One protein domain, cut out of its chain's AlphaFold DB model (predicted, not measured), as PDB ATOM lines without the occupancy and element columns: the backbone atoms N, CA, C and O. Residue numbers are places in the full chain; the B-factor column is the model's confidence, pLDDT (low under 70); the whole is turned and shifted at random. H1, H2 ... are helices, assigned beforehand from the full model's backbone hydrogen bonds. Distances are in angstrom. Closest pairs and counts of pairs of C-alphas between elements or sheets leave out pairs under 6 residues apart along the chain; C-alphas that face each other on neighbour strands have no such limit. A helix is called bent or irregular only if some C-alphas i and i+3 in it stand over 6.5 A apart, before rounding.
ATOM      1  N   VAL A 109      81.989 -31.695   6.813       77.69
ATOM      2  CA  VAL A 109      82.990 -31.863   7.875       77.69
ATOM      3  C   VAL A 109      84.259 -31.091   7.526       77.69
ATOM      4  O   VAL A 109      84.786 -30.376   8.372       77.69
ATOM      5  N   ALA A 110      84.703 -31.142   6.267       74.31
ATOM      6  CA  ALA A 110      85.849 -30.362   5.803       74.31
ATOM      7  C   ALA A 110      85.630 -28.843   5.960       74.31
ATOM      8  O   ALA A 110      86.542 -28.129   6.378       74.31
ATOM      9  N   ALA A 111      84.421 -28.343   5.682       73.69
ATOM     10  CA  ALA A 111      84.074 -26.937   5.880       73.69
ATOM     11  C   ALA A 111      84.095 -26.528   7.364       73.69
ATOM     12  O   ALA A 111      84.633 -25.471   7.692       73.69
ATOM     13  N   ASP A 112      83.567 -27.365   8.265       79.25
ATOM     14  CA  ASP A 112      83.579 -27.100   9.714       79.25
ATOM     15  C   ASP A 112      85.004 -27.127  10.283       79.25
ATOM     16  O   ASP A 112      85.390 -26.246  11.046       79.25
ATOM     17  N   LEU A 113      85.831 -28.078   9.842       79.56
ATOM     18  CA  LEU A 113      87.247 -28.145  10.207       79.56
ATOM     19  C   LEU A 113      88.037 -26.939   9.683       79.56
ATOM     20  O   LEU A 113      88.871 -26.391  10.401       79.56
ATOM     21  N   THR A 114      87.733 -26.471   8.471       81.50
ATOM     22  CA  THR A 114      88.320 -25.240   7.920       81.50
ATOM     23  C   THR A 114      87.894 -24.014   8.731       81.50
ATOM     24  O   THR A 114      88.724 -23.162   9.043       81.50
ATOM     25  N   ALA A 115      86.625 -23.932   9.135       82.25
ATOM     26  CA  ALA A 115      86.134 -22.852   9.989       82.25
ATOM     27  C   ALA A 115      86.767 -22.893  11.392       82.25
ATOM     28  O   ALA A 115      87.171 -21.852  11.911       82.25
ATOM     29  N   ALA A 116      86.916 -24.079  11.988       81.81
ATOM     30  CA  ALA A 116      87.595 -24.274  13.269       81.81
ATOM     31  C   ALA A 116      89.080 -23.889  13.192       81.81
ATOM     32  O   ALA A 116      89.589 -23.208  14.085       81.81
ATOM     33  N   TYR A 117      89.749 -24.256  12.097       84.56
ATOM     34  CA  TYR A 117      91.106 -23.818  11.783       84.56
ATOM     35  C   TYR A 117      91.208 -22.286  11.739       84.56
ATOM     36  O   TYR A 117      92.019 -21.708  12.465       84.56
ATOM     37  N   LEU A 118      90.356 -21.616  10.955       85.38
ATOM     38  CA  LEU A 118      90.364 -20.154  10.837       85.38
ATOM     39  C   LEU A 118      90.062 -19.464  12.173       85.38
ATOM     40  O   LEU A 118      90.745 -18.508  12.542       85.38
ATOM     41  N   ALA A 119      89.098 -19.980  12.940       86.06
ATOM     42  CA  ALA A 119      88.769 -19.461  14.264       86.06
ATOM     43  C   ALA A 119      89.947 -19.591  15.246       86.06
ATOM     44  O   ALA A 119      90.223 -18.658  16.004       86.06
ATOM     45  N   ALA A 120      90.670 -20.715  15.220       83.81
ATOM     46  CA  ALA A 120      91.846 -20.934  16.059       83.81
ATOM     47  C   ALA A 120      93.004 -19.987  15.696       83.81
ATOM     48  O   ALA A 120      93.636 -19.404  16.587       83.81
ATOM     49  N   VAL A 121      93.245 -19.771  14.398       84.12
ATOM     50  CA  VAL A 121      94.238 -18.798  13.916       84.12
ATOM     51  C   VAL A 121      93.854 -17.385  14.361       84.12
ATOM     52  O   VAL A 121      94.664 -16.707  14.994       84.12
ATOM     53  N   ALA A 122      92.609 -16.961  14.129       85.44
ATOM     54  CA  ALA A 122      92.125 -15.632  14.501       85.44
ATOM     55  C   ALA A 122      92.214 -15.371  16.014       85.44
ATOM     56  O   ALA A 122      92.673 -14.307  16.439       85.44
ATOM     57  N   ALA A 123      91.838 -16.351  16.842       84.44
ATOM     58  CA  ALA A 123      91.964 -16.257  18.295       84.44
ATOM     59  C   ALA A 123      93.427 -16.087  18.740       84.44
ATOM     60  O   ALA A 123      93.718 -15.326  19.671       84.44
ATOM     61  N   THR A 124      94.365 -16.750  18.062       79.00
ATOM     62  CA  THR A 124      95.793 -16.639  18.387       79.00
ATOM     63  C   THR A 124      96.379 -15.291  17.956       79.00
ATOM     64  O   THR A 124      97.104 -14.648  18.719       79.00
ATOM     65  N   VAL A 125      95.996 -14.794  16.778       79.19
ATOM     66  CA  VAL A 125      96.361 -13.441  16.328       79.19
ATOM     67  C   VAL A 125      95.867 -12.389  17.326       79.19
ATOM     68  O   VAL A 125      96.639 -11.516  17.725       79.19
ATOM     69  N   ALA A 126      94.622 -12.513  17.796       80.69
ATOM     70  CA  ALA A 126      94.023 -11.587  18.759       80.69
ATOM     71  C   ALA A 126      94.686 -11.609  20.151       80.69
ATOM     72  O   ALA A 126      94.660 -10.600  20.855       80.69
ATOM     73  N   SER A 127      95.269 -12.740  20.563       72.38
ATOM     74  CA  SER A 127      95.831 -12.942  21.911       72.38
ATOM     75  C   SER A 127      97.333 -12.671  22.028       72.38
ATOM     76  O   SER A 127      97.854 -12.645  23.142       72.38
ATOM     77  N   GLY A 128      98.033 -12.424  20.920       63.84
ATOM     78  CA  GLY A 128      99.463 -12.107  20.962       63.84
ATOM     79  C   GLY A 128     100.212 -12.240  19.640       63.84
ATOM     80  O   GLY A 128     101.351 -11.791  19.563       63.84
ATOM     81  N   GLY A 129      99.591 -12.818  18.605       63.22
ATOM     82  CA  GLY A 129     100.204 -12.942  17.282       63.22
ATOM     83  C   GLY A 129     100.303 -11.619  16.523       63.22
ATOM     84  O   GLY A 129     101.286 -11.413  15.828       63.22
ATOM     85  N   GLY A 130      99.334 -10.703  16.656       65.06
ATOM     86  CA  GLY A 130      99.380  -9.328  16.119       65.06
ATOM     87  C   GLY A 130      99.470  -9.173  14.589       65.06
ATOM     88  O   GLY A 130      99.148  -8.105  14.070       65.06
ATOM     89  N   VAL A 131      99.863 -10.222  13.864       77.94
ATOM     90  CA  VAL A 131      99.983 -10.270  12.410       77.94
ATOM     91  C   VAL A 131      98.747 -10.951  11.847       77.94
ATOM     92  O   VAL A 131      98.499 -12.131  12.078       77.94
ATOM     93  N   VAL A 132      97.941 -10.181  11.124       78.88
ATOM     94  CA  VAL A 132      96.720 -10.683  10.495       78.88
ATOM     95  C   VAL A 132      97.084 -11.374   9.185       78.88
ATOM     96  O   VAL A 132      97.711 -10.765   8.321       78.88
ATOM     97  N   ILE A 133      96.647 -12.622   9.037       76.81
ATOM     98  CA  ILE A 133      96.653 -13.348   7.765       76.81
ATOM     99  C   ILE A 133      95.226 -13.293   7.219       76.81
ATOM    100  O   ILE A 133      94.275 -13.563   7.953       76.81
ATOM    101  N   ASP A 134      95.077 -12.904   5.954       83.19
ATOM    102  CA  ASP A 134      93.791 -12.941   5.251       83.19
ATOM    103  C   ASP A 134      93.194 -14.360   5.289       83.19
ATOM    104  O   ASP A 134      93.929 -15.330   5.139       83.19
ATOM    105  N   GLU A 135      91.881 -14.504   5.484       79.44
ATOM    106  CA  GLU A 135      91.256 -15.826   5.659       79.44
ATOM    107  C   GLU A 135      91.451 -16.735   4.441       79.44
ATOM    108  O   GLU A 135      91.760 -17.918   4.597       79.44
ATOM    109  N   ALA A 136      91.323 -16.197   3.224       77.31
ATOM    110  CA  ALA A 136      91.512 -16.985   2.011       77.31
ATOM    111  C   ALA A 136      92.978 -17.412   1.860       77.31
ATOM    112  O   ALA A 136      93.259 -18.553   1.480       77.31
ATOM    113  N   LEU A 137      93.913 -16.526   2.220       85.94
ATOM    114  CA  LEU A 137      95.334 -16.858   2.285       85.94
ATOM    115  C   LEU A 137      95.621 -17.914   3.362       85.94
ATOM    116  O   LEU A 137      96.343 -18.870   3.093       85.94
ATOM    117  N   ALA A 138      95.032 -17.786   4.551       85.50
ATOM    118  CA  ALA A 138      95.231 -18.699   5.669       85.50
ATOM    119  C   ALA A 138      94.806 -20.126   5.307       85.50
ATOM    120  O   ALA A 138      95.557 -21.058   5.571       85.50
ATOM    121  N   VAL A 139      93.664 -20.315   4.633       85.38
ATOM    122  CA  VAL A 139      93.256 -21.650   4.154       85.38
ATOM    123  C   VAL A 139      94.295 -22.235   3.196       85.38
ATOM    124  O   VAL A 139      94.713 -23.379   3.373       85.38
ATOM    125  N   GLY A 140      94.752 -21.456   2.209       86.19
ATOM    126  CA  GLY A 140      95.773 -21.909   1.260       86.19
ATOM    127  C   GLY A 140      97.091 -22.282   1.944       86.19
ATOM    128  O   GLY A 140      97.667 -23.329   1.655       86.19
ATOM    129  N   VAL A 141      97.534 -21.467   2.902       90.19
ATOM    130  CA  VAL A 141      98.740 -21.722   3.698       90.19
ATOM    131  C   VAL A 141      98.569 -22.956   4.577       90.19
ATOM    132  O   VAL A 141      99.476 -23.778   4.634       90.19
ATOM    133  N   GLY A 142      97.418 -23.133   5.229       89.25
ATOM    134  CA  GLY A 142      97.119 -24.310   6.044       89.25
ATOM    135  C   GLY A 142      97.177 -25.611   5.239       89.25
ATOM    136  O   GLY A 142      97.800 -26.572   5.683       89.25
ATOM    137  N   LEU A 143      96.616 -25.623   4.026       89.31
ATOM    138  CA  LEU A 143      96.691 -26.779   3.126       89.31
ATOM    139  C   LEU A 143      98.127 -27.046   2.649       89.31
ATOM    140  O   LEU A 143      98.601 -28.173   2.759       89.31
ATOM    141  N   ALA A 144      98.855 -26.013   2.218       89.94
ATOM    142  CA  ALA A 144     100.261 -26.145   1.826       89.94
ATOM    143  C   ALA A 144     101.159 -26.598   2.995       89.94
ATOM    144  O   ALA A 144     102.151 -27.298   2.803       89.94
ATOM    145  N   THR A 145     100.800 -26.232   4.229       92.38
ATOM    146  CA  THR A 145     101.466 -26.706   5.450       92.38
ATOM    147  C   THR A 145     101.269 -28.208   5.623       92.38
ATOM    148  O   THR A 145     102.227 -28.910   5.933       92.38
ATOM    149  N   CYS A 146     100.057 -28.719   5.392       91.06
ATOM    150  CA  CYS A 146      99.791 -30.155   5.426       91.06
ATOM    151  C   CYS A 146     100.569 -30.909   4.337       91.06
ATOM    152  O   CYS A 146     101.218 -31.902   4.647       91.06
ATOM    153  N   GLU A 147     100.626 -30.382   3.110       91.75
ATOM    154  CA  GLU A 147     101.452 -30.960   2.036       91.75
ATOM    155  C   GLU A 147     102.948 -30.987   2.402       91.75
ATOM    156  O   GLU A 147     103.645 -31.975   2.159       91.75
ATOM    157  N   ALA A 148     103.455 -29.921   3.029       91.94
ATOM    158  CA  ALA A 148     104.832 -29.870   3.510       91.94
ATOM    159  C   ALA A 148     105.087 -30.884   4.639       91.94
ATOM    160  O   ALA A 148     106.150 -31.503   4.681       91.94
ATOM    161  N   LEU A 149     104.111 -31.104   5.525       92.81
ATOM    162  CA  LEU A 149     104.186 -32.136   6.561       92.81
ATOM    163  C   LEU A 149     104.170 -33.548   5.959       92.81
ATOM    164  O   LEU A 149     104.910 -34.408   6.438       92.81
ATOM    165  N   ASP A 150     103.390 -33.794   4.909       92.06
ATOM    166  CA  ASP A 150     103.391 -35.079   4.201       92.06
ATOM    167  C   ASP A 150     104.747 -35.377   3.548       92.06
ATOM    168  O   ASP A 150     105.213 -36.518   3.557       92.06
ATOM    169  N   ALA A 151     105.393 -34.351   2.991       89.31
ATOM    170  CA  ALA A 151     106.644 -34.486   2.252       89.31
ATOM    171  C   ALA A 151     107.914 -34.409   3.123       89.31
ATOM    172  O   ALA A 151     108.962 -34.911   2.708       89.31
ATOM    173  N   GLY A 152     107.846 -33.768   4.293       89.75
ATOM    174  CA  GLY A 152     109.029 -33.331   5.038       89.75
ATOM    175  C   GLY A 152     108.827 -33.230   6.549       89.75
ATOM    176  O   GLY A 152     108.159 -34.069   7.170       89.75
ATOM    177  N   THR A 153     109.476 -32.241   7.167       89.50
ATOM    178  CA  THR A 153     109.486 -32.049   8.627       89.50
ATOM    179  C   THR A 153     108.620 -30.862   9.074       89.50
ATOM    180  O   THR A 153     108.225 -30.026   8.258       89.50
ATOM    181  N   PRO A 154     108.302 -30.745  10.380       90.06
ATOM    182  CA  PRO A 154     107.640 -29.554  10.916       90.06
ATOM    183  C   PRO A 154     108.394 -28.245  10.647       90.06
ATOM    184  O   PRO A 154     107.756 -27.206  10.507       90.06
ATOM    185  N   GLU A 155     109.726 -28.278  10.546       91.19
ATOM    186  CA  GLU A 155     110.521 -27.114  10.152       91.19
ATOM    187  C   GLU A 155     110.244 -26.677   8.709       91.19
ATOM    188  O   GLU A 155     110.084 -25.483   8.459       91.19
ATOM    189  N   ASP A 156     110.143 -27.621   7.768       89.88
ATOM    190  CA  ASP A 156     109.802 -27.323   6.369       89.88
ATOM    191  C   ASP A 156     108.381 -26.757   6.265       89.88
ATOM    192  O   ASP A 156     108.122 -25.792   5.547       89.88
ATOM    193  N   ALA A 157     107.461 -27.314   7.052       92.38
ATOM    194  CA  ALA A 157     106.105 -26.802   7.162       92.38
ATOM    195  C   ALA A 157     106.081 -25.372   7.731       92.38
ATOM    196  O   ALA A 157     105.348 -24.521   7.230       92.38
ATOM    197  N   LEU A 158     106.929 -25.066   8.718       90.19
ATOM    198  CA  LEU A 158     107.085 -23.712   9.252       90.19
ATOM    199  C   LEU A 158     107.650 -22.735   8.205       90.19
ATOM    200  O   LEU A 158     107.206 -21.587   8.157       90.19
ATOM    201  N   VAL A 159     108.572 -23.180   7.343       92.50
ATOM    202  CA  VAL A 159     109.058 -22.390   6.196       92.50
ATOM    203  C   VAL A 159     107.920 -22.065   5.234       92.50
ATOM    204  O   VAL A 159     107.762 -20.907   4.850       92.50
ATOM    205  N   THR A 160     107.079 -23.045   4.901       92.75
ATOM    206  CA  THR A 160     105.889 -22.825   4.067       92.75
ATOM    207  C   THR A 160     104.935 -21.807   4.689       92.75
ATOM    208  O   THR A 160     104.440 -20.923   3.988       92.75
ATOM    209  N   VAL A 161     104.716 -21.870   6.006       92.00
ATOM    210  CA  VAL A 161     103.892 -20.886   6.723       92.00
ATOM    211  C   VAL A 161     104.511 -19.489   6.680       92.00
ATOM    212  O   VAL A 161     103.802 -18.521   6.407       92.00
ATOM    213  N   ALA A 162     105.817 -19.360   6.923       90.56
ATOM    214  CA  ALA A 162     106.503 -18.071   6.896       90.56
ATOM    215  C   ALA A 162     106.466 -17.436   5.495       90.56
ATOM    216  O   ALA A 162     106.117 -16.261   5.357       90.56
ATOM    217  N   ALA A 163     106.735 -18.220   4.451       91.06
ATOM    218  CA  ALA A 163     106.716 -17.741   3.075       91.06
ATOM    219  C   ALA A 163     105.292 -17.395   2.613       91.06
ATOM    220  O   ALA A 163     105.043 -16.288   2.137       91.06
ATOM    221  N   GLY A 164     104.344 -18.318   2.785       86.56
ATOM    222  CA  GLY A 164     102.984 -18.166   2.273       86.56
ATOM    223  C   GLY A 164     102.099 -17.245   3.111       86.56
ATOM    224  O   GLY A 164     101.280 -16.520   2.558       86.56
ATOM    225  N   GLY A 165     102.248 -17.263   4.437       85.81
ATOM    226  CA  GLY A 165     101.402 -16.504   5.361       85.81
ATOM    227  C   GLY A 165     101.961 -15.136   5.739       85.81
ATOM    228  O   GLY A 165     101.184 -14.221   6.004       85.81
ATOM    229  N   LEU A 166     103.290 -14.986   5.760       88.19
ATOM    230  CA  LEU A 166     103.963 -13.769   6.233       88.19
ATOM    231  C   LEU A 166     104.816 -13.085   5.154       88.19
ATOM    232  O   LEU A 166     105.312 -11.984   5.386       88.19
ATOM    233  N   GLY A 167     104.989 -13.706   3.981       87.12
ATOM    234  CA  GLY A 167     105.839 -13.182   2.907       87.12
ATOM    235  C   GLY A 167     107.334 -13.211   3.239       87.12
ATOM    236  O   GLY A 167     108.093 -12.402   2.709       87.12
ATOM    237  N   ILE A 168     107.753 -14.097   4.147       88.31
ATOM    238  CA  ILE A 168     109.134 -14.197   4.627       88.31
ATOM    239  C   ILE A 168     109.812 -15.383   3.949       88.31
ATOM    240  O   ILE A 168     109.522 -16.540   4.247       88.31
ATOM    241  N   GLU A 169     110.747 -15.089   3.051       88.88
ATOM    242  CA  GLU A 169     111.597 -16.094   2.418       88.88
ATOM    243  C   GLU A 169     112.828 -16.343   3.294       88.88
ATOM    244  O   GLU A 169     113.761 -15.540   3.328       88.88
ATOM    245  N   ALA A 170     112.814 -17.448   4.034       87.81
ATOM    246  CA  ALA A 170     113.910 -17.866   4.897       87.81
ATOM    247  C   ALA A 170     113.988 -19.394   4.956       87.81
ATOM    248  O   ALA A 170     112.995 -20.098   4.785       87.81
ATOM    249  N   THR A 171     115.177 -19.915   5.220       89.88
ATOM    250  CA  THR A 171     115.382 -21.335   5.513       89.88
ATOM    251  C   THR A 171     114.914 -21.678   6.927       89.88
ATOM    252  O   THR A 171     114.836 -20.818   7.805       89.88
ATOM    253  N   ALA A 172     114.680 -22.966   7.192       85.75
ATOM    254  CA  ALA A 172     114.346 -23.459   8.530       85.75
ATOM    255  C   ALA A 172     115.345 -22.984   9.601       85.75
ATOM    256  O   ALA A 172     114.948 -22.522  10.668       85.75
ATOM    257  N   GLY A 173     116.647 -23.042   9.300       85.00
ATOM    258  CA  GLY A 173     117.692 -22.594  10.221       85.00
ATOM    259  C   GLY A 173     117.623 -21.097  10.530       85.00
ATOM    260  O   GLY A 173     117.829 -20.705  11.675       85.00
ATOM    261  N   GLU A 174     117.292 -20.265   9.541       86.12
ATOM    262  CA  GLU A 174     117.139 -18.817   9.719       86.12
ATOM    263  C   GLU A 174     115.893 -18.475  10.544       86.12
ATOM    264  O   GLU A 174     115.974 -17.655  11.460       86.12
ATOM    265  N   LEU A 175     114.764 -19.145  10.289       84.50
ATOM    266  CA  LEU A 175     113.541 -18.977  11.085       84.50
ATOM    267  C   LEU A 175     113.781 -19.329  12.555       84.50
ATOM    268  O   LEU A 175     113.445 -18.545  13.443       84.50
ATOM    269  N   LEU A 176     114.435 -20.465  12.810       81.75
ATOM    270  CA  LEU A 176     114.776 -20.920  14.160       81.75
ATOM    271  C   LEU A 176     115.822 -20.037  14.854       81.75
ATOM    272  O   LEU A 176     115.860 -19.986  16.082       81.75
ATOM    273  N   ALA A 177     116.657 -19.329  14.090       83.44
ATOM    274  CA  ALA A 177     117.625 -18.367  14.612       83.44
ATOM    275  C   ALA A 177     117.017 -16.983  14.915       83.44
ATOM    276  O   ALA A 177     117.742 -16.092  15.360       83.44
ATOM    277  N   GLY A 178     115.709 -16.795  14.697       80.62
ATOM    278  CA  GLY A 178     115.001 -15.550  15.005       80.62
ATOM    279  C   GLY A 178     114.780 -14.628  13.805       80.62
ATOM    280  O   GLY A 178     114.676 -13.418  13.992       80.62
ATOM    281  N   ALA A 179     114.703 -15.162  12.579       82.75
ATOM    282  CA  ALA A 179     114.268 -14.375  11.417       82.75
ATOM    283  C   ALA A 179     112.804 -13.902  11.525       82.75
ATOM    284  O   ALA A 179     112.422 -12.952  10.847       82.75
ATOM    285  N   LEU A 180     112.005 -14.544  12.384       82.94
ATOM    286  CA  LEU A 180     110.680 -14.073  12.772       82.94
ATOM    287  C   LEU A 180     110.787 -13.222  14.032       82.94
ATOM    288  O   LEU A 180     111.401 -13.634  15.021       82.94
ATOM    289  N   ASP A 181     110.124 -12.069  14.031       87.38
ATOM    290  CA  ASP A 181     109.855 -11.379  15.286       87.38
ATOM    291  C   ASP A 181     108.906 -12.221  16.179       87.38
ATOM    292  O   ASP A 181     108.274 -13.174  15.708       87.38
ATOM    293  N   PRO A 182     108.784 -11.915  17.484       84.31
ATOM    294  CA  PRO A 182     107.963 -12.720  18.388       84.31
ATOM    295  C   PRO A 182     106.490 -12.852  17.966       84.31
ATOM    296  O   PRO A 182     105.895 -13.914  18.139       84.31
ATOM    297  N   ALA A 183     105.902 -11.800  17.395       84.62
ATOM    298  CA  ALA A 183     104.509 -11.776  16.952       84.62
ATOM    299  C   ALA A 183     104.313 -12.654  15.699       84.62
ATOM    300  O   ALA A 183     103.397 -13.483  15.628       84.62
ATOM    301  N   GLN A 184     105.241 -12.556  14.747       88.62
ATOM    302  CA  GLN A 184     105.323 -13.421  13.574       88.62
ATOM    303  C   GLN A 184     105.525 -14.891  13.960       88.62
ATOM    304  O   GLN A 184     104.837 -15.761  13.430       88.62
ATOM    305  N   GLY A 185     106.409 -15.172  14.921       86.94
ATOM    306  CA  GLY A 185     106.662 -16.520  15.430       86.94
ATOM    307  C   GLY A 185     105.427 -17.150  16.077       86.94
ATOM    308  O   GLY A 185     105.094 -18.298  15.777       86.94
ATOM    309  N   ILE A 186     104.698 -16.390  16.903       86.00
ATOM    310  CA  ILE A 186     103.433 -16.839  17.506       86.00
ATOM    311  C   ILE A 186     102.401 -17.150  16.418       86.00
ATOM    312  O   ILE A 186     101.772 -18.206  16.454       86.00
ATOM    313  N   THR A 187     102.245 -16.263  15.434       86.81
ATOM    314  CA  THR A 187     101.275 -16.445  14.344       86.81
ATOM    315  C   THR A 187     101.619 -17.662  13.483       86.81
ATOM    316  O   THR A 187     100.752 -18.497  13.224       86.81
ATOM    317  N   ALA A 188     102.888 -17.821  13.094       89.19
ATOM    318  CA  ALA A 188     103.342 -18.959  12.298       89.19
ATOM    319  C   ALA A 188     103.177 -20.292  13.050       89.19
ATOM    320  O   ALA A 188     102.668 -21.266  12.494       89.19
ATOM    321  N   GLY A 189     103.530 -20.323  14.340       87.25
ATOM    322  CA  GLY A 189     103.320 -21.490  15.196       87.25
ATOM    323  C   GLY A 189     101.839 -21.842  15.363       87.25
ATOM    324  O   GLY A 189     101.477 -23.017  15.330       87.25
ATOM    325  N   ALA A 190     100.967 -20.837  15.478       86.94
ATOM    326  CA  ALA A 190      99.524 -21.033  15.575       86.94
ATOM    327  C   ALA A 190      98.930 -21.635  14.303       86.94
ATOM    328  O   ALA A 190      98.120 -22.559  14.383       86.94
ATOM    329  N   VAL A 191      99.348 -21.139  13.138       89.44
ATOM    330  CA  VAL A 191      98.948 -21.684  11.837       89.44
ATOM    331  C   VAL A 191      99.400 -23.136  11.709       89.44
ATOM    332  O   VAL A 191      98.572 -23.986  11.391       89.44
ATOM    333  N   LEU A 192     100.661 -23.437  12.034       90.88
ATOM    334  CA  LEU A 192     101.204 -24.797  11.986       90.88
ATOM    335  C   LEU A 192     100.443 -25.753  12.918       90.88
ATOM    336  O   LEU A 192      99.987 -26.816  12.493       90.88
ATOM    337  N   ALA A 193     100.256 -25.370  14.184       88.00
ATOM    338  CA  ALA A 193      99.565 -26.194  15.174       88.00
ATOM    339  C   ALA A 193      98.072 -26.379  14.852       88.00
ATOM    340  O   ALA A 193      97.524 -27.464  15.069       88.00
ATOM    341  N   SER A 194      97.415 -25.343  14.323       89.50
ATOM    342  CA  SER A 194      96.000 -25.400  13.939       89.50
ATOM    343  C   SER A 194      95.805 -26.237  12.677       89.50
ATOM    344  O   SER A 194      94.899 -27.066  12.649       89.50
ATOM    345  N   ALA A 195      96.669 -26.098  11.666       88.81
ATOM    346  CA  ALA A 195      96.622 -26.927  10.460       88.81
ATOM    347  C   ALA A 195      96.786 -28.413  10.815       88.81
ATOM    348  O   ALA A 195      95.936 -29.228  10.466       88.81
ATOM    349  N   ALA A 196      97.785 -28.751  11.633       87.75
ATOM    350  CA  ALA A 196      97.996 -30.119  12.104       87.75
ATOM    351  C   ALA A 196      96.908 -30.629  13.064       87.75
ATOM    352  O   ALA A 196      96.860 -31.817  13.347       87.75
ATOM    353  N   THR A 197      96.057 -29.762  13.616       85.31
ATOM    354  CA  THR A 197      94.952 -30.177  14.497       85.31
ATOM    355  C   THR A 197      93.655 -30.383  13.726       85.31
ATOM    356  O   THR A 197      92.916 -31.313  14.038       85.31
ATOM    357  N   TYR A 198      93.374 -29.529  12.743       83.12
ATOM    358  CA  TYR A 198      92.069 -29.483  12.086       83.12
ATOM    359  C   TYR A 198      92.100 -29.929  10.623       83.12
ATOM    360  O   TYR A 198      91.102 -30.457  10.149       83.12
ATOM    361  N   LEU A 199      93.209 -29.737   9.907       84.69
ATOM    362  CA  LEU A 199      93.298 -30.016   8.467       84.69
ATOM    363  C   LEU A 199      94.032 -31.330   8.166       84.69
ATOM    364  O   LEU A 199      93.601 -32.066   7.285       84.69
ATOM    365  N   CYS A 200      95.093 -31.639   8.915       87.94
ATOM    366  CA  CYS A 200      95.895 -32.862   8.768       87.94
ATOM    367  C   CYS A 200      96.247 -33.487  10.138       87.94
ATOM    368  O   CYS A 200      97.403 -33.441  10.584       87.94
ATOM    369  N   PRO A 201      95.241 -34.027  10.859       85.38
ATOM    370  CA  PRO A 201      95.370 -34.522  12.235       85.38
ATOM    371  C   PRO A 201      96.389 -35.657  12.420       85.38
ATOM    372  O   PRO A 201      96.920 -35.839  13.516       85.38
ATOM    373  N   GLU A 202      96.716 -36.398  11.366       85.81
ATOM    374  CA  GLU A 202      97.759 -37.424  11.354       85.81
ATOM    375  C   GLU A 202      99.144 -36.884  11.753       85.81
ATOM    376  O   GLU A 202      99.951 -37.621  12.325       85.81
ATOM    377  N   HIS A 203      99.401 -35.587  11.548       88.94
ATOM    378  CA  HIS A 203     100.667 -34.936  11.906       88.94
ATOM    379  C   HIS A 203     100.670 -34.307  13.302       88.94
ATOM    380  O   HIS A 203     101.713 -33.823  13.755       88.94
ATOM    381  N   GLN A 204      99.538 -34.326  14.013       87.56
ATOM    382  CA  GLN A 204      99.352 -33.589  15.265       87.56
ATOM    383  C   GLN A 204     100.402 -33.934  16.329       87.56
ATOM    384  O   GLN A 204     100.914 -33.042  17.005       87.56
ATOM    385  N   GLY A 205     100.738 -35.218  16.487       81.69
ATOM    386  CA  GLY A 205     101.717 -35.669  17.483       81.69
ATOM    387  C   GLY A 205     103.107 -35.078  17.245       81.69
ATOM    388  O   GLY A 205     103.694 -34.489  18.151       81.69
ATOM    389  N   ARG A 206     103.584 -35.161  15.998       89.69
ATOM    390  CA  ARG A 206     104.898 -34.657  15.576       89.69
ATOM    391  C   ARG A 206     104.991 -33.134  15.694       89.69
ATOM    392  O   ARG A 206     105.994 -32.611  16.166       89.69
ATOM    393  N   VAL A 207     103.933 -32.417  15.312       88.81
ATOM    394  CA  VAL A 207     103.889 -30.951  15.431       88.81
ATOM    395  C   VAL A 207     103.842 -30.504  16.894       88.81
ATOM    396  O   VAL A 207     104.511 -29.537  17.252       88.81
ATOM    397  N   ARG A 208     103.113 -31.210  17.769       85.75
ATOM    398  CA  ARG A 208     103.095 -30.901  19.211       85.75
ATOM    399  C   ARG A 208     104.470 -31.044  19.855       85.75
ATOM    400  O   ARG A 208     104.844 -30.184  20.646       85.75
ATOM    401  N   GLU A 209     105.202 -32.107  19.525       87.56
ATOM    402  CA  GLU A 209     106.567 -32.320  20.016       87.56
ATOM    403  C   GLU A 209     107.492 -31.187  19.563       87.56
ATOM    404  O   GLU A 209     108.130 -30.544  20.395       87.56
ATOM    405  N   PHE A 210     107.458 -30.845  18.273       87.50
ATOM    406  CA  PHE A 210     108.235 -29.739  17.720       87.50
ATOM    407  C   PHE A 210     107.932 -28.391  18.398       87.50
ATOM    408  O   PHE A 210     108.845 -27.692  18.832       87.50
ATOM    409  N   VAL A 211     106.655 -28.028  18.558       83.56
ATOM    410  CA  VAL A 211     106.267 -26.771  19.227       83.56
ATOM    411  C   VAL A 211     106.719 -26.753  20.693       83.56
ATOM    412  O   VAL A 211     107.164 -25.714  21.183       83.56
ATOM    413  N   ALA A 212     106.654 -27.891  21.392       81.44
ATOM    414  CA  ALA A 212     107.152 -28.003  22.761       81.44
ATOM    415  C   ALA A 212     108.677 -27.814  22.841       81.44
ATOM    416  O   ALA A 212     109.160 -27.126  23.742       81.44
ATOM    417  N   GLU A 213     109.435 -28.362  21.885       84.75
ATOM    418  CA  GLU A 213     110.877 -28.124  21.789       84.75
ATOM    419  C   GLU A 213     111.208 -26.648  21.554       84.75
ATOM    420  O   GLU A 213     112.122 -26.119  22.187       84.75
ATOM    421  N   LEU A 214     110.467 -25.961  20.678       78.44
ATOM    422  CA  LEU A 214     110.668 -24.531  20.431       78.44
ATOM    423  C   LEU A 214     110.413 -23.697  21.686       78.44
ATOM    424  O   LEU A 214     111.222 -22.834  22.024       78.44
ATOM    425  N   ALA A 215     109.330 -23.990  22.410       73.81
ATOM    426  CA  ALA A 215     109.025 -23.320  23.670       73.81
ATOM    427  C   ALA A 215     110.136 -23.530  24.715       73.81
ATOM    428  O   ALA A 215     110.490 -22.595  25.428       73.81
ATOM    429  N   ALA A 216     110.730 -24.727  24.770       74.69
ATOM    430  CA  ALA A 216     111.840 -25.026  25.672       74.69
ATOM    431  C   ALA A 216     113.153 -24.314  25.292       74.69
ATOM    432  O   ALA A 216     113.980 -24.072  26.165       74.69
ATOM    433  N   ARG A 217     113.361 -23.982  24.010       71.50
ATOM    434  CA  ARG A 217     114.553 -23.255  23.526       71.50
ATOM    435  C   ARG A 217     114.451 -21.733  23.699       71.50
ATOM    436  O   ARG A 217     115.477 -21.063  23.663       71.50
ATOM    437  N   GLY A 218     113.236 -21.199  23.840       57.81
ATOM    438  CA  GLY A 218     112.957 -19.768  24.019       57.81
ATOM    439  C   GLY A 218     112.815 -19.295  25.475       57.81
ATOM    440  O   GLY A 218     112.544 -18.111  25.680       57.81
ATOM    441  N   ALA A 219     112.966 -20.190  26.459       43.19
ATOM    442  CA  ALA A 219     112.996 -19.900  27.899       43.19
ATOM    443  C   ALA A 219     114.437 -19.859  28.431       43.19
ATOM    444  O   ALA A 219     114.697 -19.040  29.344       43.19
TER     445      ALA A 219
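This is residues 109 to 219 of the 219 residues of an uncharacterized protein of Actinobacteria bacterium (UniProt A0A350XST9). Three helices, H1, H5 and H6, lie roughly side by side with H5 in the middle, and a helical hairpin, H2 and H3, crosses over H5. Short H4 packs on H3 at the edge. The printed part has 111 residues with six named helices, H1 to H6 in chain order, and no named strand; the class is all helix. It is compact, with a radius of gyration of the C-alphas of 12.5 A, and spans 37 by 28 by 25 A.

H1, residues 109 to 129, touches H5, residues 182 to 198, at a shallow tilt of 19 degrees, opposite ways; their closest C-alphas, Gly 129 and Ala 183, are 4.5 A apart. H2, residues 135 to 151, and H3, residues 154 to 166, form a hairpin at 22 degrees, closest at C-alphas 148 and 157, 4.9 A. H3 touches H5 at a steep tilt of 65 degrees, with C-alphas 161 and 188 closest at 5.9 A. H4, residues 172 to 179, touches residues 155 to 159 of H3, closest at C-alphas 172 and 155, 5.5 A. H5 and H6, residues 201 to 217, form a hairpin at 25 degrees, closest at C-alphas 196 and 204, 4.9 A. H1 and H6 are apart. Every O i to N i+4 pair is within hydrogen-bond range in H1, H2, H3 and H5; H4 has 3 of 4, H6 11 of 13.

H1 begins at C-alpha 109 (82.990, -31.863, 7.875) and is 27.3 A long; H2 is 24.4 A, H3 16.9 A, H4 9.5 A and H5 23.9 A. H6, 24.9 A, has a kink of 26 degrees near residue 208 and ends at C-alpha 217 (114.553, -23.255, 23.526). H4 and H6 are irregular: C-alphas 176 and 179 are 7.1 A apart, and 202 and 205 7.5 A.

The C-alphas farthest apart, Val 109 and Ala 219, are 38.0 A apart. The printed part has no cut, and its five links between helices are tight. Mean pLDDT of the printed part is 84.3; residues 128 to 130 and 218 to 219 are under 70.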